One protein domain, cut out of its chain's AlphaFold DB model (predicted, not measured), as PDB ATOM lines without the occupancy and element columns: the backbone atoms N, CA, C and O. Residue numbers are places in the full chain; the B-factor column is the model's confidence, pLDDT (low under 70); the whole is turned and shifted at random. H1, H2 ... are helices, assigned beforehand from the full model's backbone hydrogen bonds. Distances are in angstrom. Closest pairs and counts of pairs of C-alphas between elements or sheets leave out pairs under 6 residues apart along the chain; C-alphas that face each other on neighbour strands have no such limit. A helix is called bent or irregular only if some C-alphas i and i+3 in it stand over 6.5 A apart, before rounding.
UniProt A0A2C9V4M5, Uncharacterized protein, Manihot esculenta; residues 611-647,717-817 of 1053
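Overview. This is residues 611 to 647 and 717 to 817 of the 1053 residues of an uncharacterized protein of Manihot esculenta (UniProt A0A2C9V4M5). Four helices, H2, H4, H5 and H6, make an up-and-down bundle with H4 nearest the middle, and two more helices, H1 and H3, pack on H4 on the side away from H6. H1 crosses H4 at a slant, while H3 packs with residues 725 to 732 on the first residues of H4, 741 to 745; residues 733 to 738, of which 733 to 734 belong to H3, stand free and stick out from the body. The printed part has 138 residues with six named helices, H1 to H6 in order along the chain, and no named strand; the class is all helix. The whole is compact, with a radius of gyration of the C-alphas of 15.6 A, yet elongated, spanning 51 by 32 by 27 A.

Arrangement. H1, residues 613 to 629, touches H4, residues 741 to 762, closest at the C-alphas of Cys 627 and Tyr 759, 6.0 A apart; the two run the same way at a steep tilt of 43 degrees. H4 is the hub, touching four other helices. H2, residues 632 to 643, is apart from H1 but touches H4, with residues 638 to 642 of H2 alone meeting residues 749 to 756 of H4. Their closest C-alphas, those of Ile 642 and Lys 749, are 5.5 A apart, and they run opposite ways at 38 degrees, only just a steep tilt. H3, residues 717 to 734, touches H4 with residues 725 to 732 alone, meeting residues 741 to 745; the closest C-alphas are those of Ile 728 and Gln 744, 6.3 A apart, at a steep tilt of 59 degrees, opposite ways. H2 and H3 are close but not clearly touching, with the C-alphas of Val 641 and Met 721 7.5 A apart. H5, residues 768 to 781, touches H2 at a shallow tilt of 11 degrees, the same way, with the closest C-alphas, Lys 643 and Ala 779, 5.9 A apart. H4 and H5 are close but not clearly touching. H6, residues 788 to 805, forms a helical hairpin with H5: the closest C-alphas, those of Leu 780 and Gly 793, are 5.7 A apart, and the tilt of 34 degrees, opposite ways, is only just shallow. H6 also touches H4, the same way at a shallow tilt of 8 degrees, with the C-alphas of Leu 760 and Lys 803 closest at 6.5 A. Among the pairs apart are H1 and H3, and H2 and H6. Every O i to N i+4 pair is within hydrogen-bond range in H2, H3, H4 and H5; in H1 it is 11 of 13, in H6 12 of 14.

Along the chain. H1 begins with C-alpha 613 at (198.005, 163.721, 130.104) and is 25.1 A long; it has a kink of 33 degrees near residue 623 and is irregular, with C-alphas 625 and 628 7.3 A apart. H2 is 16.3 A long and H3 26.5 A. H4, the longest helix by residues, is 32.1 A long and begins with C-alpha 741 at (193.968, 165.508, 149.095). H5 is 20.0 A long. H6, 25.0 A long, ends with C-alpha 805 at (169.194, 167.137, 127.925); it is neither bent nor irregular, but only just: C-alphas 802 and 805 are 6.3 A apart.

Size, cuts and confidence. The two C-alphas farthest apart, those of Ala 736 and Glu 814, are 53.3 A apart. Residues 648 to 716 are cut out, with 17.8 A from C-alpha 647 to C-alpha 717. Of the links that are printed whole, H1 to H2 and H4 to H5 are tight, and H3 to H4 and H5 to H6 are short. Residues 806 to 817 hold no named element. The mean pLDDT of the printed part is 81.0; it is under 70 at residues 646 to 647, 731 to 739, 783 to 789 and 813 to 816.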
ATOM      1  N   SER A 611     197.848 159.224 136.401       83.69
ATOM      2  CA  SER A 611     198.050 159.285 134.951       83.69
ATOM      3  C   SER A 611     198.519 160.659 134.446       83.69
ATOM      4  O   SER A 611     197.917 161.699 134.732       83.69
ATOM      5  N   SER A 612     199.566 160.654 133.611       86.06
ATOM      6  CA  SER A 612     199.960 161.826 132.820       86.06
ATOM      7  C   SER A 612     198.902 162.145 131.756       86.06
ATOM      8  O   SER A 612     198.040 161.318 131.446       86.06
ATOM      9  N   ALA A 613     198.956 163.336 131.151       88.00
ATOM     10  CA  ALA A 613     198.005 163.721 130.104       88.00
ATOM     11  C   ALA A 613     197.963 162.730 128.925       88.00
ATOM     12  O   ALA A 613     196.884 162.428 128.412       88.00
ATOM     13  N   SER A 614     199.117 162.178 128.546       88.06
ATOM     14  CA  SER A 614     199.246 161.185 127.474       88.06
ATOM     15  C   SER A 614     198.632 159.837 127.856       88.06
ATOM     16  O   SER A 614     197.879 159.266 127.068       88.06
ATOM     17  N   VAL A 615     198.865 159.365 129.088       90.69
ATOM     18  CA  VAL A 615     198.246 158.131 129.604       90.69
ATOM     19  C   VAL A 615     196.730 158.290 129.686       90.69
ATOM     20  O   VAL A 615     196.009 157.409 129.234       90.69
ATOM     21  N   ARG A 616     196.225 159.435 130.170       91.44
ATOM     22  CA  ARG A 616     194.780 159.724 130.179       91.44
ATOM     23  C   ARG A 616     194.177 159.682 128.788       91.44
ATOM     24  O   ARG A 616     193.137 159.066 128.607       91.44
ATOM     25  N   SER A 617     194.837 160.305 127.813       91.12
ATOM     26  CA  SER A 617     194.380 160.265 126.424       91.12
ATOM     27  C   SER A 617     194.308 158.828 125.901       91.12
ATOM     28  O   SER A 617     193.349 158.489 125.215       91.12
ATOM     29  N   ALA A 618     195.282 157.974 126.233       92.19
ATOM     30  CA  ALA A 618     195.260 156.564 125.846       92.19
ATOM     31  C   ALA A 618     194.144 155.778 126.563       92.19
ATOM     32  O   ALA A 618     193.429 155.019 125.913       92.19
ATOM     33  N   ILE A 619     193.934 156.013 127.865       93.44
ATOM     34  CA  ILE A 619     192.822 155.445 128.650       93.44
ATOM     35  C   ILE A 619     191.470 155.846 128.044       93.44
ATOM     36  O   ILE A 619     190.604 154.997 127.867       93.44
ATOM     37  N   GLU A 620     191.292 157.118 127.680       92.88
ATOM     38  CA  GLU A 620     190.083 157.628 127.025       92.88
ATOM     39  C   GLU A 620     189.838 156.947 125.668       92.88
ATOM     40  O   GLU A 620     188.697 156.596 125.367       92.88
ATOM     41  N   GLN A 621     190.886 156.702 124.867       91.31
ATOM     42  CA  GLN A 621     190.759 155.953 123.609       91.31
ATOM     43  C   GLN A 621     190.373 154.490 123.841       91.31
ATOM     44  O   GLN A 621     189.485 153.989 123.155       91.31
ATOM     45  N   VAL A 622     190.994 153.807 124.810       91.38
ATOM     46  CA  VAL A 622     190.609 152.431 125.170       91.38
ATOM     47  C   VAL A 622     189.155 152.411 125.624       91.38
ATOM     48  O   VAL A 622     188.348 151.677 125.067       91.38
ATOM     49  N   PHE A 623     188.776 153.278 126.561       92.38
ATOM     50  CA  PHE A 623     187.407 153.327 127.054       92.38
ATOM     51  C   PHE A 623     186.402 153.588 125.925       92.38
ATOM     52  O   PHE A 623     185.395 152.893 125.851       92.38
ATOM     53  N   LYS A 624     186.694 154.501 124.988       91.25
ATOM     54  CA  LYS A 624     185.824 154.787 123.837       91.25
ATOM     55  C   LYS A 624     185.443 153.530 123.045       91.25
ATOM     56  O   LYS A 624     184.268 153.344 122.759       91.25
ATOM     57  N   TYR A 625     186.400 152.660 122.717       88.12
ATOM     58  CA  TYR A 625     186.133 151.475 121.883       88.12
ATOM     59  C   TYR A 625     185.571 150.267 122.646       88.12
ATOM     60  O   TYR A 625     185.070 149.329 122.018       88.12
ATOM     61  N   PHE A 626     185.653 150.277 123.976       87.50
ATOM     62  CA  PHE A 626     185.173 149.193 124.835       87.50
ATOM     63  C   PHE A 626     183.894 149.547 125.613       87.50
ATOM     64  O   PHE A 626     183.256 148.660 126.171       87.50
ATOM     65  N   CYS A 627     183.482 150.819 125.650       88.25
ATOM     66  CA  CYS A 627     182.375 151.270 126.498       88.25
ATOM     67  C   CYS A 627     180.998 150.686 126.139       88.25
ATOM     68  O   CYS A 627     180.087 150.737 126.966       88.25
ATOM     69  N   ASP A 628     180.840 150.102 124.950       84.62
ATOM     70  CA  ASP A 628     179.600 149.433 124.544       84.62
ATOM     71  C   ASP A 628     179.342 148.128 125.301       84.62
ATOM     72  O   ASP A 628     178.176 147.820 125.566       84.62
ATOM     73  N   ASP A 629     180.416 147.444 125.706       82.69
ATOM     74  CA  ASP A 629     180.401 146.180 126.453       82.69
ATOM     75  C   ASP A 629     180.385 146.423 127.979       82.69
ATOM     76  O   ASP A 629     180.498 145.494 128.774       82.69
ATOM     77  N   LEU A 630     180.264 147.685 128.411       84.31
ATOM     78  CA  LEU A 630     180.285 148.064 129.821       84.31
ATOM     79  C   LEU A 630     179.056 147.527 130.570       84.31
ATOM     80  O   LEU A 630     177.913 147.852 130.228       84.31
ATOM     81  N   THR A 631     179.309 146.791 131.651       85.56
ATOM     82  CA  THR A 631     178.268 146.255 132.532       85.56
ATOM     83  C   THR A 631     177.667 147.346 133.427       85.56
ATOM     84  O   THR A 631     178.193 148.457 133.575       85.56
ATOM     85  N   ASN A 632     176.543 147.028 134.074       84.44
ATOM     86  CA  ASN A 632     175.958 147.929 135.064       84.44
ATOM     87  C   ASN A 632     176.857 148.106 136.302       84.44
ATOM     88  O   ASN A 632     176.830 149.194 136.882       84.44
ATOM     89  N   ASP A 633     177.636 147.096 136.709       83.81
ATOM     90  CA  ASP A 633     178.505 147.202 137.889       83.81
ATOM     91  C   ASP A 633     179.723 148.090 137.611       83.81
ATOM     92  O   ASP A 633     179.939 149.059 138.346       83.81
ATOM     93  N   GLY A 634     180.418 147.891 136.484       85.75
ATOM     94  CA  GLY A 634     181.513 148.768 136.057       85.75
ATOM     95  C   GLY A 634     181.081 150.235 135.924       85.75
ATOM     96  O   GLY A 634     181.772 151.151 136.382       85.75
ATOM     97  N   LEU A 635     179.879 150.497 135.394       88.56
ATOM     98  CA  LEU A 635     179.322 151.855 135.358       88.56
ATOM     99  C   LEU A 635     179.039 152.410 136.767       88.56
ATOM    100  O   LEU A 635     179.306 153.586 137.044       88.56
ATOM    101  N   LEU A 636     178.491 151.593 137.671       87.50
ATOM    102  CA  LEU A 636     178.254 151.993 139.059       87.50
ATOM    103  C   LEU A 636     179.568 152.278 139.794       87.50
ATOM    104  O   LEU A 636     179.608 153.237 140.563       87.50
ATOM    105  N   GLN A 637     180.640 151.536 139.524       85.56
ATOM    106  CA  GLN A 637     181.972 151.770 140.085       85.56
ATOM    107  C   GLN A 637     182.490 153.176 139.745       85.56
ATOM    108  O   GLN A 637     182.869 153.935 140.639       85.56
ATOM    109  N   MET A 638     182.380 153.592 138.478       89.88
ATOM    110  CA  MET A 638     182.720 154.958 138.057       89.88
ATOM    111  C   MET A 638     181.858 156.012 138.773       89.88
ATOM    112  O   MET A 638     182.349 157.054 139.214       89.88
ATOM    113  N   LEU A 639     180.556 155.755 138.930       88.44
ATOM    114  CA  LEU A 639     179.632 156.679 139.599       88.44
ATOM    115  C   LEU A 639     179.858 156.752 141.121       88.44
ATOM    116  O   LEU A 639     179.656 157.820 141.714       88.44
ATOM    117  N   ARG A 640     180.313 155.663 141.758       87.62
ATOM    118  CA  ARG A 640     180.722 155.629 143.175       87.62
ATOM    119  C   ARG A 640     181.888 156.590 143.422       87.62
ATOM    120  O   ARG A 640     181.833 157.350 144.391       87.62
ATOM    121  N   VAL A 641     182.863 156.660 142.510       86.38
ATOM    122  CA  VAL A 641     183.974 157.631 142.583       86.38
ATOM    123  C   VAL A 641     183.460 159.075 142.601       86.38
ATOM    124  O   VAL A 641     183.874 159.874 143.442       86.38
ATOM    125  N   ILE A 642     182.502 159.420 141.733       85.56
ATOM    126  CA  ILE A 642     181.926 160.777 141.677       85.56
ATOM    127  C   ILE A 642     181.224 161.152 142.991       85.56
ATOM    128  O   ILE A 642     181.318 162.297 143.451       85.56
ATOM    129  N   LYS A 643     180.540 160.185 143.609       82.56
ATOM    130  CA  LYS A 643     179.794 160.357 144.863       82.56
ATOM    131  C   LYS A 643     180.662 160.390 146.123       82.56
ATOM    132  O   LYS A 643     180.160 160.820 147.158       82.56
ATOM    133  N   LYS A 644     181.908 159.916 146.072       81.81
ATOM    134  CA  LYS A 644     182.787 159.824 147.246       81.81
ATOM    135  C   LYS A 644     183.227 161.207 147.711       81.81
ATOM    136  O   LYS A 644     183.792 161.960 146.929       81.81
ATOM    137  N   ASP A 645     183.066 161.506 148.992       72.44
ATOM    138  CA  ASP A 645     183.621 162.709 149.616       72.44
ATOM    139  C   ASP A 645     184.595 162.311 150.733       72.44
ATOM    140  O   ASP A 645     184.378 161.314 151.431       72.44
ATOM    141  N   LEU A 646     185.685 163.069 150.902       67.06
ATOM    142  CA  LEU A 646     186.559 162.905 152.062       67.06
ATOM    143  C   LEU A 646     185.822 163.456 153.284       67.06
ATOM    144  O   LEU A 646     185.375 164.607 153.285       67.06
ATOM    145  N   LYS A 647     185.671 162.635 154.329       58.22
ATOM    146  CA  LYS A 647     185.144 163.124 155.609       58.22
ATOM    147  C   LYS A 647     186.094 164.221 156.113       58.22
ATOM    148  O   LYS A 647     187.302 163.981 156.119       58.22
ATOM    149  N   ALA A 717     183.855 146.451 147.329       73.62
ATOM    150  CA  ALA A 717     183.724 147.790 146.758       73.62
ATOM    151  C   ALA A 717     184.361 148.872 147.650       73.62
ATOM    152  O   ALA A 717     184.817 149.905 147.144       73.62
ATOM    153  N   MET A 718     184.397 148.654 148.968       76.62
ATOM    154  CA  MET A 718     185.086 149.539 149.905       76.62
ATOM    155  C   MET A 718     186.607 149.437 149.743       76.62
ATOM    156  O   MET A 718     187.259 150.476 149.621       76.62
ATOM    157  N   PHE A 719     187.150 148.219 149.642       78.31
ATOM    158  CA  PHE A 719     188.581 148.002 149.409       78.31
ATOM    159  C   PHE A 719     189.063 148.659 148.111       78.31
ATOM    160  O   PHE A 719     190.051 149.392 148.140       78.31
ATOM    161  N   ARG A 720     188.336 148.505 146.995       78.31
ATOM    162  CA  ARG A 720     188.708 149.144 145.713       78.31
ATOM    163  C   ARG A 720     188.750 150.670 145.809       78.31
ATOM    164  O   ARG A 720     189.671 151.315 145.309       78.31
ATOM    165  N   MET A 721     187.777 151.267 146.496       77.38
ATOM    166  CA  MET A 721     187.765 152.713 146.721       77.38
ATOM    167  C   MET A 721     188.934 153.180 147.596       77.38
ATOM    168  O   MET A 721     189.471 154.262 147.350       77.38
ATOM    169  N   ASP A 722     189.336 152.392 148.592       79.19
ATOM    170  CA  ASP A 722     190.497 152.693 149.431       79.19
ATOM    171  C   ASP A 722     191.810 152.568 148.647       79.19
ATOM    172  O   ASP A 722     192.694 153.408 148.826       79.19
ATOM    173  N   THR A 723     191.907 151.632 147.697       82.19
ATOM    174  CA  THR A 723     193.029 151.541 146.749       82.19
ATOM    175  C   THR A 723     193.168 152.821 145.921       82.19
ATOM    176  O   THR A 723     194.253 153.406 145.858       82.19
ATOM    177  N   TYR A 724     192.069 153.338 145.358       82.69
ATOM    178  CA  TYR A 724     192.110 154.596 144.597       82.69
ATOM    179  C   TYR A 724     192.514 155.786 145.469       82.69
ATOM    180  O   TYR A 724     193.280 156.655 145.047       82.69
ATOM    181  N   LEU A 725     192.009 155.840 146.706       78.94
ATOM    182  CA  LEU A 725     192.385 156.881 147.658       78.94
ATOM    183  C   LEU A 725     193.864 156.783 148.040       78.94
ATOM    184  O   LEU A 725     194.541 157.808 148.087       78.94
ATOM    185  N   ALA A 726     194.391 155.579 148.265       80.50
ATOM    186  CA  ALA A 726     195.806 155.363 148.547       80.50
ATOM    187  C   ALA A 726     196.690 155.877 147.399       80.50
ATOM    188  O   ALA A 726     197.686 156.558 147.646       80.50
ATOM    189  N   GLN A 727     196.289 155.645 146.146       77.50
ATOM    190  CA  GLN A 727     196.988 156.171 144.970       77.50
ATOM    191  C   GLN A 727     196.936 157.703 144.886       77.50
ATOM    192  O   GLN A 727     197.953 158.323 144.571       77.50
ATOM    193  N   ILE A 728     195.798 158.320 145.228       77.75
ATOM    194  CA  ILE A 728     195.662 159.783 145.356       77.75
ATOM    195  C   ILE A 728     196.622 160.332 146.424       77.75
ATOM    196  O   ILE A 728     197.306 161.333 146.202       77.75
ATOM    197  N   PHE A 729     196.706 159.677 147.586       75.25
ATOM    198  CA  PHE A 729     197.618 160.089 148.657       75.25
ATOM    199  C   PHE A 729     199.094 159.875 148.295       75.25
ATOM    200  O   PHE A 729     199.940 160.663 148.718       75.25
ATOM    201  N   LYS A 730     199.410 158.849 147.495       73.25
ATOM    202  CA  LYS A 730     200.763 158.594 146.984       73.25
ATOM    203  C   LYS A 730     201.210 159.682 146.000       73.25
ATOM    204  O   LYS A 730     202.321 160.181 146.143       73.25
ATOM    205  N   GLU A 731     200.335 160.129 145.097       66.56
ATOM    206  CA  GLU A 731     200.644 161.216 144.150       66.56
ATOM    207  C   GLU A 731     200.974 162.531 144.873       66.56
ATOM    208  O   GLU A 731     201.931 163.216 144.519       66.56
ATOM    209  N   ARG A 732     200.264 162.834 145.971       65.56
ATOM    210  CA  ARG A 732     200.570 163.990 146.833       65.56
ATOM    211  C   ARG A 732     201.997 163.948 147.381       65.56
ATOM    212  O   ARG A 732     202.639 164.985 147.476       65.56
ATOM    213  N   LYS A 733     202.489 162.770 147.778       60.84
ATOM    214  CA  LYS A 733     203.848 162.626 148.328       60.84
ATOM    215  C   LYS A 733     204.923 162.881 147.265       60.84
ATOM    216  O   LYS A 733     206.016 163.319 147.611       60.84
ATOM    217  N   ASN A 734     204.604 162.619 145.998       59.16
ATOM    218  CA  ASN A 734     205.510 162.801 144.867       59.16
ATOM    219  C   ASN A 734     205.555 164.256 144.356       59.16
ATOM    220  O   ASN A 734     206.509 164.618 143.669       59.16
ATOM    221  N   GLN A 735     204.574 165.096 144.702       56.34
ATOM    222  CA  GLN A 735     204.549 166.522 144.363       56.34
ATOM    223  C   GLN A 735     205.097 167.361 145.528       56.34
ATOM    224  O   GLN A 735     204.495 167.451 146.599       56.34
ATOM    225  N   ALA A 736     206.263 167.980 145.330       40.66
ATOM    226  CA  ALA A 736     206.836 168.909 146.298       40.66
ATOM    227  C   ALA A 736     206.059 170.240 146.265       40.66
ATOM    228  O   ALA A 736     206.302 171.080 145.407       40.66
ATOM    229  N   GLY A 737     205.129 170.410 147.208       49.38
ATOM    230  CA  GLY A 737     204.386 171.654 147.435       49.38
ATOM    231  C   GLY A 737     202.975 171.681 146.828       49.38
ATOM    232  O   GLY A 737     202.785 171.480 145.638       49.38
ATOM    233  N   GLY A 738     201.973 171.984 147.663       47.53
ATOM    234  CA  GLY A 738     200.763 172.695 147.226       47.53
ATOM    235  C   GLY A 738     199.412 171.974 147.303       47.53
ATOM    236  O   GLY A 738     198.460 172.551 147.827       47.53
ATOM    237  N   GLU A 739     199.257 170.746 146.799       60.09
ATOM    238  CA  GLU A 739     197.899 170.217 146.577       60.09
ATOM    239  C   GLU A 739     197.302 169.430 147.761       60.09
ATOM    240  O   GLU A 739     197.864 168.460 148.280       60.09
ATOM    241  N   THR A 740     196.100 169.834 148.197       72.12
ATOM    242  CA  THR A 740     195.339 169.104 149.222       72.12
ATOM    243  C   THR A 740     194.797 167.786 148.659       72.12
ATOM    244  O   THR A 740     194.468 167.691 147.478       72.12
ATOM    245  N   ALA A 741     194.603 166.769 149.508       74.00
ATOM    246  CA  ALA A 741     193.968 165.508 149.095       74.00
ATOM    247  C   ALA A 741     192.575 165.720 148.463       74.00
ATOM    248  O   ALA A 741     192.152 164.961 147.593       74.00
ATOM    249  N   GLN A 742     191.882 166.789 148.864       75.69
ATOM    250  CA  GLN A 742     190.611 167.187 148.273       75.69
ATOM    251  C   GLN A 742     190.779 167.709 146.836       75.69
ATOM    252  O   GLN A 742     189.936 167.407 145.993       75.69
ATOM    253  N   SER A 743     191.848 168.456 146.542       77.50
ATOM    254  CA  SER A 743     192.171 168.933 145.188       77.50
ATOM    255  C   SER A 743     192.425 167.755 144.245       77.50
ATOM    256  O   SER A 743     191.786 167.652 143.198       77.50
ATOM    257  N   GLN A 744     193.256 166.802 144.673       80.31
ATOM    258  CA  GLN A 744     193.562 165.592 143.904       80.31
ATOM    259  C   GLN A 744     192.336 164.687 143.710       80.31
ATOM    260  O   GLN A 744     192.116 164.166 142.616       80.31
ATOM    261  N   LEU A 745     191.468 164.561 144.722       84.00
ATOM    262  CA  LEU A 745     190.191 163.862 144.557       84.00
ATOM    263  C   LEU A 745     189.291 164.559 143.527       84.00
ATOM    264  O   LEU A 745     188.638 163.881 142.735       84.00
ATOM    265  N   VAL A 746     189.243 165.896 143.498       84.06
ATOM    266  CA  VAL A 746     188.477 166.610 142.464       84.06
ATOM    267  C   VAL A 746     189.080 166.382 141.079       84.06
ATOM    268  O   VAL A 746     188.321 166.095 140.153       84.06
ATOM    269  N   LEU A 747     190.408 166.418 140.929       84.06
ATOM    270  CA  LEU A 747     191.073 166.078 139.666       84.06
ATOM    271  C   LEU A 747     190.724 164.653 139.218       84.06
ATOM    272  O   LEU A 747     190.362 164.451 138.059       84.06
ATOM    273  N   PHE A 748     190.742 163.679 140.129       88.44
ATOM    274  CA  PHE A 748     190.321 162.310 139.828       88.44
ATOM    275  C   PHE A 748     188.852 162.244 139.382       88.44
ATOM    276  O   PHE A 748     188.556 161.663 138.338       88.44
ATOM    277  N   LYS A 749     187.934 162.920 140.088       89.00
ATOM    278  CA  LYS A 749     186.521 163.010 139.680       89.00
ATOM    279  C   LYS A 749     186.361 163.641 138.295       89.00
ATOM    280  O   LYS A 749     185.565 163.147 137.503       89.00
ATOM    281  N   LEU A 750     187.110 164.698 137.974       89.44
ATOM    282  CA  LEU A 750     187.090 165.327 136.648       89.44
ATOM    283  C   LEU A 750     187.560 164.360 135.552       89.44
ATOM    284  O   LEU A 750     186.950 164.316 134.485       89.44
ATOM    285  N   ARG A 751     188.587 163.547 135.826       91.31
ATOM    286  CA  ARG A 751     189.082 162.513 134.902       91.31
ATOM    287  C   ARG A 751     188.047 161.404 134.674       91.31
ATOM    288  O   ARG A 751     187.801 161.030 133.532       91.31
ATOM    289  N   VAL A 752     187.370 160.939 135.728       92.62
ATOM    290  CA  VAL A 752     186.268 159.962 135.602       92.62
ATOM    291  C   VAL A 752     185.064 160.557 134.861       92.62
ATOM    292  O   VAL A 752     184.425 159.867 134.068       92.62
ATOM    293  N   LEU A 753     184.771 161.851 135.044       92.50
ATOM    294  CA  LEU A 753     183.728 162.542 134.280       92.50
ATOM    295  C   LEU A 753     184.024 162.584 132.775       92.50
ATOM    296  O   LEU A 753     183.074 162.518 131.999       92.50
ATOM    297  N   SER A 754     185.292 162.655 132.355       93.56
ATOM    298  CA  SER A 754     185.657 162.531 130.936       93.56
ATOM    299  C   SER A 754     185.274 161.160 130.374       93.56
ATOM    300  O   SER A 754     184.670 161.094 129.305       93.56
ATOM    301  N   LEU A 755     185.526 160.073 131.114       93.50
ATOM    302  CA  LEU A 755     185.095 158.731 130.705       93.50
ATOM    303  C   LEU A 755     183.563 158.613 130.655       93.50
ATOM    304  O   LEU A 755     183.013 158.108 129.681       93.50
ATOM    305  N   LEU A 756     182.848 159.148 131.650       93.19
ATOM    306  CA  LEU A 756     181.378 159.174 131.633       93.19
ATOM    307  C   LEU A 756     180.819 160.001 130.466       93.19
ATOM    308  O   LEU A 756     179.782 159.655 129.906       93.19
ATOM    309  N   GLU A 757     181.488 161.087 130.076       93.62
ATOM    310  CA  GLU A 757     181.106 161.867 128.899       93.62
ATOM    311  C   GLU A 757     181.296 161.079 127.595       93.62
ATOM    312  O   GLU A 757     180.430 161.168 126.722       93.62
ATOM    313  N   ILE A 758     182.372 160.290 127.481       91.88
ATOM    314  CA  ILE A 758     182.578 159.360 126.360       91.88
ATOM    315  C   ILE A 758     181.453 158.319 126.338       91.88
ATOM    316  O   ILE A 758     180.794 158.170 125.312       91.88
ATOM    317  N   TYR A 759     181.143 157.691 127.479       92.19
ATOM    318  CA  TYR A 759     180.050 156.716 127.581       92.19
ATOM    319  C   TYR A 759     178.712 157.297 127.103       92.19
ATOM    320  O   TYR A 759     178.028 156.703 126.274       92.19
ATOM    321  N   LEU A 760     178.347 158.492 127.582       91.50
ATOM    322  CA  LEU A 760     177.109 159.174 127.183       91.50
ATOM    323  C   LEU A 760     177.080 159.541 125.694       91.50
ATOM    324  O   LEU A 760     175.997 159.664 125.122       91.50
ATOM    325  N   HIS A 761     178.245 159.771 125.083       90.25
ATOM    326  CA  HIS A 761     178.348 160.109 123.671       90.25
ATOM    327  C   HIS A 761     178.182 158.894 122.758       90.25
ATOM    328  O   HIS A 761     177.462 159.012 121.768       90.25
ATOM    329  N   GLU A 762     178.812 157.768 123.100       87.31
ATOM    330  CA  GLU A 762     178.755 156.525 122.317       87.31
ATOM    331  C   GLU A 762     177.435 155.763 122.546       87.31
ATOM    332  O   GLU A 762     176.926 155.106 121.645       87.31
ATOM    333  N   ASN A 763     176.799 155.931 123.717       87.12
ATOM    334  CA  ASN A 763     175.578 155.212 124.098       87.12
ATOM    335  C   ASN A 763     174.332 156.109 124.328       87.12
ATOM    336  O   ASN A 763     173.642 155.964 125.352       87.12
ATOM    337  N   PRO A 764     173.973 157.030 123.403       80.25
ATOM    338  CA  PRO A 764     172.859 157.951 123.590       80.25
ATOM    339  C   PRO A 764     171.529 157.198 123.410       80.25
ATOM    340  O   PRO A 764     171.023 157.031 122.309       80.25
ATOM    341  N   GLY A 765     170.943 156.699 124.500       80.25
ATOM    342  CA  GLY A 765     169.636 156.021 124.475       80.25
ATOM    343  C   GLY A 765     169.552 154.712 125.257       80.25
ATOM    344  O   GLY A 765     168.450 154.193 125.442       80.25
ATOM    345  N   LYS A 766     170.676 154.206 125.774       84.88
ATOM    346  CA  LYS A 766     170.674 153.079 126.713       84.88
ATOM    347  C   LYS A 766     169.960 153.465 128.034       84.88
ATOM    348  O   LYS A 766     170.099 154.612 128.477       84.88
ATOM    349  N   PRO A 767     169.194 152.564 128.688       84.12
ATOM    350  CA  PRO A 767     168.541 152.837 129.980       84.12
ATOM    351  C   PRO A 767     169.497 153.359 131.063       84.12
ATOM    352  O   PRO A 767     169.129 154.219 131.864       84.12
ATOM    353  N   GLN A 768     170.754 152.917 131.018       86.56
ATOM    354  CA  GLN A 768     171.857 153.318 131.890       86.56
ATOM    355  C   GLN A 768     172.102 154.836 131.920       86.56
ATOM    356  O   GLN A 768     172.580 155.361 132.927       86.56
ATOM    357  N   VAL A 769     171.710 155.582 130.878       88.62
ATOM    358  CA  VAL A 769     171.783 157.055 130.863       88.62
ATOM    359  C   VAL A 769     170.963 157.671 132.006       88.62
ATOM    360  O   VAL A 769     171.372 158.688 132.569       88.62
ATOM    361  N   LEU A 770     169.838 157.060 132.409       87.00
ATOM    362  CA  LEU A 770     169.081 157.512 133.586       87.00
ATOM    363  C   LEU A 770     169.829 157.255 134.891       87.00
ATOM    364  O   LEU A 770     169.782 158.099 135.788       87.00
ATOM    365  N   THR A 771     170.534 156.130 134.990       88.56
ATOM    366  CA  THR A 771     171.392 155.819 136.137       88.56
ATOM    367  C   THR A 771     172.495 156.866 136.256       88.56
ATOM    368  O   THR A 771     172.654 157.462 137.324       88.56
ATOM    369  N   VAL A 772     173.185 157.185 135.156       89.56
ATOM    370  CA  VAL A 772     174.200 158.254 135.118       89.56
ATOM    371  C   VAL A 772     173.585 159.599 135.511       89.56
ATOM    372  O   VAL A 772     174.095 160.258 136.418       89.56
ATOM    373  N   TYR A 773     172.451 159.979 134.912       90.81
ATOM    374  CA  TYR A 773     171.738 161.214 135.251       90.81
ATOM    375  C   TYR A 773     171.420 161.305 136.750       90.81
ATOM    376  O   TYR A 773     171.739 162.310 137.380       90.81
ATOM    377  N   SER A 774     170.823 160.263 137.335       88.06
ATOM    378  CA  SER A 774     170.417 160.237 138.745       88.06
ATOM    379  C   SER A 774     171.611 160.440 139.684       88.06
ATOM    380  O   SER A 774     171.562 161.250 140.616       88.06
ATOM    381  N   ASN A 775     172.726 159.767 139.393       88.94
ATOM    382  CA  ASN A 775     173.954 159.866 140.174       88.94
ATOM    383  C   ASN A 775     174.612 161.252 140.045       88.94
ATOM    384  O   ASN A 775     174.961 161.851 141.065       88.94
ATOM    385  N   LEU A 776     174.719 161.794 138.826       89.00
ATOM    386  CA  LEU A 776     175.279 163.127 138.579       89.00
ATOM    387  C   LEU A 776     174.405 164.245 139.167       89.00
ATOM    388  O   LEU A 776     174.923 165.188 139.765       89.00
ATOM    389  N   ALA A 777     173.079 164.131 139.055       86.88
ATOM    390  CA  ALA A 777     172.135 165.070 139.655       86.88
ATOM    391  C   ALA A 777     172.239 165.060 141.187       86.88
ATOM    392  O   ALA A 777     172.310 166.123 141.803       86.88
ATOM    393  N   SER A 778     172.323 163.876 141.804       85.56
ATOM    394  CA  SER A 778     172.559 163.741 143.247       85.56
ATOM    395  C   SER A 778     173.880 164.400 143.664       85.56
ATOM    396  O   SER A 778     173.897 165.211 144.593       85.56
ATOM    397  N   ALA A 779     174.966 164.143 142.927       84.00
ATOM    398  CA  ALA A 779     176.273 164.746 143.181       84.00
ATOM    399  C   ALA A 779     176.272 166.280 143.027       84.00
ATOM    400  O   ALA A 779     176.944 166.966 143.795       84.00
ATOM    401  N   LEU A 780     175.494 166.841 142.092       83.50
ATOM    402  CA  LEU A 780     175.353 168.295 141.928       83.50
ATOM    403  C   LEU A 780     174.545 168.938 143.068       83.50
ATOM    404  O   LEU A 780     174.810 170.072 143.478       83.50
ATOM    405  N   VAL A 781     173.543 168.228 143.586       79.88
ATOM    406  CA  VAL A 781     172.650 168.725 144.643       79.88
ATOM    407  C   VAL A 781     173.309 168.669 146.026       79.88
ATOM    408  O   VAL A 781     173.076 169.574 146.832       79.88
ATOM    409  N   LYS A 782     174.154 167.666 146.307       76.44
ATOM    410  CA  LYS A 782     174.869 167.532 147.590       76.44
ATOM    411  C   LYS A 782     175.852 168.693 147.816       76.44
ATOM    412  O   LYS A 782     176.689 168.934 146.950       76.44
ATOM    413  N   PRO A 783     175.770 169.438 148.936       62.53
ATOM    414  CA  PRO A 783     176.643 170.581 149.187       62.53
ATOM    415  C   PRO A 783     178.100 170.131 149.328       62.53
ATOM    416  O   PRO A 783     178.416 169.317 150.186       62.53
ATOM    417  N   HIS A 784     178.978 170.710 148.512       56.94
ATOM    418  CA  HIS A 784     180.422 170.468 148.562       56.94
ATOM    419  C   HIS A 784     181.097 171.644 149.271       56.94
ATOM    420  O   HIS A 784     180.690 172.792 149.090       56.94
ATOM    421  N   THR A 785     182.081 171.366 150.124       46.75
ATOM    422  CA  THR A 785     182.628 172.315 151.113       46.75
ATOM    423  C   THR A 785     183.743 173.242 150.602       46.75
ATOM    424  O   THR A 785     184.204 174.076 151.377       46.75
ATOM    425  N   THR A 786     184.160 173.183 149.330       52.84
ATOM    426  CA  THR A 786     185.360 173.902 148.829       52.84
ATOM    427  C   THR A 786     185.147 174.654 147.504       52.84
ATOM    428  O   THR A 786     184.304 174.264 146.705       52.84
ATOM    429  N   GLU A 787     185.912 175.722 147.225       50.09
ATOM    430  CA  GLU A 787     185.837 176.492 145.956       50.09
ATOM    431  C   GLU A 787     186.148 175.629 144.715       50.09
ATOM    432  O   GLU A 787     185.464 175.736 143.700       50.09
ATOM    433  N   ILE A 788     187.072 174.666 144.830       50.38
ATOM    434  CA  ILE A 788     187.407 173.675 143.783       50.38
ATOM    435  C   ILE A 788     186.189 172.786 143.427       50.38
ATOM    436  O   ILE A 788     186.069 172.265 142.318       50.38
ATOM    437  N   SER A 789     185.206 172.668 144.327       64.31
ATOM    438  CA  SER A 789     183.949 171.967 144.039       64.31
ATOM    439  C   SER A 789     183.007 172.718 143.090       64.31
ATOM    440  O   SER A 789     182.081 172.106 142.549       64.31
ATOM    441  N   GLU A 790     183.226 174.018 142.854       72.62
ATOM    442  CA  GLU A 790     182.436 174.785 141.887       72.62
ATOM    443  C   GLU A 790     182.785 174.379 140.452       72.62
ATOM    444  O   GLU A 790     181.869 174.126 139.672       72.62
ATOM    445  N   GLN A 791     184.073 174.207 140.129       79.69
ATOM    446  CA  GLN A 791     184.517 173.694 138.825       79.69
ATOM    447  C   GLN A 791     183.940 172.299 138.547       79.69
ATOM    448  O   GLN A 791     183.381 172.053 137.477       79.69
ATOM    449  N   LEU A 792     183.984 171.404 139.541       83.31
ATOM    450  CA  LEU A 792     183.366 170.080 139.445       83.31
ATOM    451  C   LEU A 792     181.852 170.182 139.193       83.31
ATOM    452  O   LEU A 792     181.322 169.515 138.304       83.31
ATOM    453  N   GLY A 793     181.154 171.044 139.936       83.56
ATOM    454  CA  GLY A 793     179.722 171.285 139.753       83.56
ATOM    455  C   GLY A 793     179.382 171.845 138.369       83.56
ATOM    456  O   GLY A 793     178.435 171.379 137.735       83.56
ATOM    457  N   GLN A 794     180.175 172.793 137.865       86.75
ATOM    458  CA  GLN A 794     180.029 173.353 136.520       86.75
ATOM    459  C   GLN A 794     180.270 172.298 135.437       86.75
ATOM    460  O   GLN A 794     179.493 172.219 134.483       86.75
ATOM    461  N   ARG A 795     181.285 171.440 135.602       89.81
ATOM    462  CA  ARG A 795     181.572 170.340 134.673       89.81
ATOM    463  C   ARG A 795     180.432 169.326 134.629       89.81
ATOM    464  O   ARG A 795     179.972 168.987 133.539       89.81
ATOM    465  N   ILE A 796     179.927 168.900 135.792       90.00
ATOM    466  CA  ILE A 796     178.763 168.005 135.898       90.00
ATOM    467  C   ILE A 796     177.538 168.639 135.227       90.00
ATOM    468  O   ILE A 796     176.874 167.996 134.414       90.00
ATOM    469  N   TRP A 797     177.255 169.911 135.527       90.19
ATOM    470  CA  TRP A 797     176.154 170.646 134.907       90.19
ATOM    471  C   TRP A 797     176.294 170.713 133.380       90.19
ATOM    472  O   TRP A 797     175.331 170.441 132.662       90.19
ATOM    473  N   GLY A 798     177.497 171.005 132.881       90.44
ATOM    474  CA  GLY A 798     177.809 171.040 131.455       90.44
ATOM    475  C   GLY A 798     177.550 169.703 130.759       90.44
ATOM    476  O   GLY A 798     176.928 169.694 129.695       90.44
ATOM    477  N   ILE A 799     177.948 168.583 131.374       91.44
ATOM    478  CA  ILE A 799     177.689 167.228 130.857       91.44
ATOM    479  C   ILE A 799     176.182 166.950 130.821       91.44
ATOM    480  O   ILE A 799     175.653 166.599 129.767       91.44
ATOM    481  N   ILE A 800     175.459 167.179 131.924       91.56
ATOM    482  CA  ILE A 800     174.004 166.961 131.976       91.56
ATOM    483  C   ILE A 800     173.294 167.806 130.903       91.56
ATOM    484  O   ILE A 800     172.448 167.307 130.159       91.56
ATOM    485  N   GLN A 801     173.653 169.083 130.771       91.12
ATOM    486  CA  GLN A 801     173.000 169.986 129.831       91.12
ATOM    487  C   GLN A 801     173.310 169.634 128.367       91.12
ATOM    488  O   GLN A 801     172.392 169.596 127.547       91.12
ATOM    489  N   LYS A 802     174.585 169.409 128.019       90.88
ATOM    490  CA  LYS A 802     175.024 169.202 126.628       90.88
ATOM    491  C   LYS A 802     174.814 167.763 126.149       90.88
ATOM    492  O   LYS A 802     174.388 167.579 125.013       90.88
ATOM    493  N   LYS A 803     175.093 166.764 126.991       90.12
ATOM    494  CA  LYS A 803     175.123 165.342 126.604       90.12
ATOM    495  C   LYS A 803     173.870 164.560 126.984       90.12
ATOM    496  O   LYS A 803     173.632 163.532 126.374       90.12
ATOM    497  N   ILE A 804     173.061 165.034 127.937       90.81
ATOM    498  CA  ILE A 804     171.815 164.351 128.336       90.81
ATOM    499  C   ILE A 804     170.590 165.124 127.836       90.81
ATOM    500  O   ILE A 804     169.817 164.617 127.026       90.81
ATOM    501  N   PHE A 805     170.408 166.379 128.260       89.81
ATOM    502  CA  PHE A 805     169.194 167.137 127.925       89.81
ATOM    503  C   PHE A 805     169.115 167.563 126.455       89.81
ATOM    504  O   PHE A 805     168.024 167.579 125.881       89.81
ATOM    505  N   LYS A 806     170.255 167.914 125.846       86.88
ATOM    506  CA  LYS A 806     170.355 168.316 124.432       86.88
ATOM    507  C   LYS A 806     170.644 167.151 123.474       86.88
ATOM    508  O   LYS A 806     170.764 167.391 122.273       86.88
ATOM    509  N   ALA A 807     170.744 165.915 123.967       86.19
ATOM    510  CA  ALA A 807     170.955 164.754 123.109       86.19
ATOM    511  C   ALA A 807     169.782 164.548 122.137       86.19
ATOM    512  O   ALA A 807     168.615 164.793 122.472       86.19
ATOM    513  N   LYS A 808     170.108 164.102 120.917       81.88
ATOM    514  CA  LYS A 808     169.105 163.741 119.904       81.88
ATOM    515  C   LYS A 808     168.319 162.515 120.364       81.88
ATOM    516  O   LYS A 808     167.086 162.557 120.412       81.88
ATOM    517  N   ASP A 809     169.049 161.489 120.780       81.00
ATOM    518  CA  ASP A 809     168.504 160.242 121.291       81.00
ATOM    519  C   ASP A 809     168.339 160.284 122.812       81.00
ATOM    520  O   ASP A 809     169.016 161.024 123.529       81.00
ATOM    521  N   PHE A 810     167.354 159.542 123.309       81.44
ATOM    522  CA  PHE A 810     166.994 159.489 124.721       81.44
ATOM    523  C   PHE A 810     166.488 158.085 125.071       81.44
ATOM    524  O   PHE A 810     166.057 157.368 124.164       81.44
ATOM    525  N   PRO A 811     166.520 157.684 126.355       81.62
ATOM    526  CA  PRO A 811     166.172 156.325 126.757       81.62
ATOM    527  C   PRO A 811     164.746 155.930 126.362       81.62
ATOM    528  O   PRO A 811     163.789 156.616 126.724       81.62
ATOM    529  N   LYS A 812     164.612 154.833 125.603       74.56
ATOM    530  CA  LYS A 812     163.326 154.305 125.095       74.56
ATOM    531  C   LYS A 812     163.133 152.793 125.291       74.56
ATOM    532  O   LYS A 812     162.064 152.308 124.932       74.56
ATOM    533  N   GLY A 813     164.123 152.060 125.811       64.88
ATOM    534  CA  GLY A 813     164.113 150.586 125.910       64.88
ATOM    535  C   GLY A 813     163.129 150.032 126.948       64.88
ATOM    536  O   GLY A 813     162.902 150.683 127.964       64.88
ATOM    537  N   GLU A 814     162.502 148.877 126.670       59.16
ATOM    538  CA  GLU A 814     161.438 148.212 127.464       59.16
ATOM    539  C   GLU A 814     161.774 148.044 128.954       59.16
ATOM    540  O   GLU A 814     160.883 148.251 129.772       59.16
ATOM    541  N   ASP A 815     163.052 147.916 129.310       61.44
ATOM    542  CA  ASP A 815     163.549 147.746 130.688       61.44
ATOM    543  C   ASP A 815     163.381 148.972 131.615       61.44
ATOM    544  O   ASP A 815     163.648 148.907 132.816       61.44
ATOM    545  N   LEU A 816     162.948 150.123 131.088       69.94
ATOM    546  CA  LEU A 816     162.700 151.330 131.881       69.94
ATOM    547  C   LEU A 816     161.413 151.213 132.704       69.94
ATOM    548  O   LEU A 816     160.314 151.393 132.168       69.94
ATOM    549  N   GLN A 817     161.562 151.000 134.014       76.31
ATOM    550  CA  GLN A 817     160.457 150.966 134.972       76.31
ATOM    551  C   GLN A 817     159.825 152.353 135.177       76.31
ATOM    552  O   GLN A 817     160.507 153.338 135.478       76.31
TER     553      GLN A 817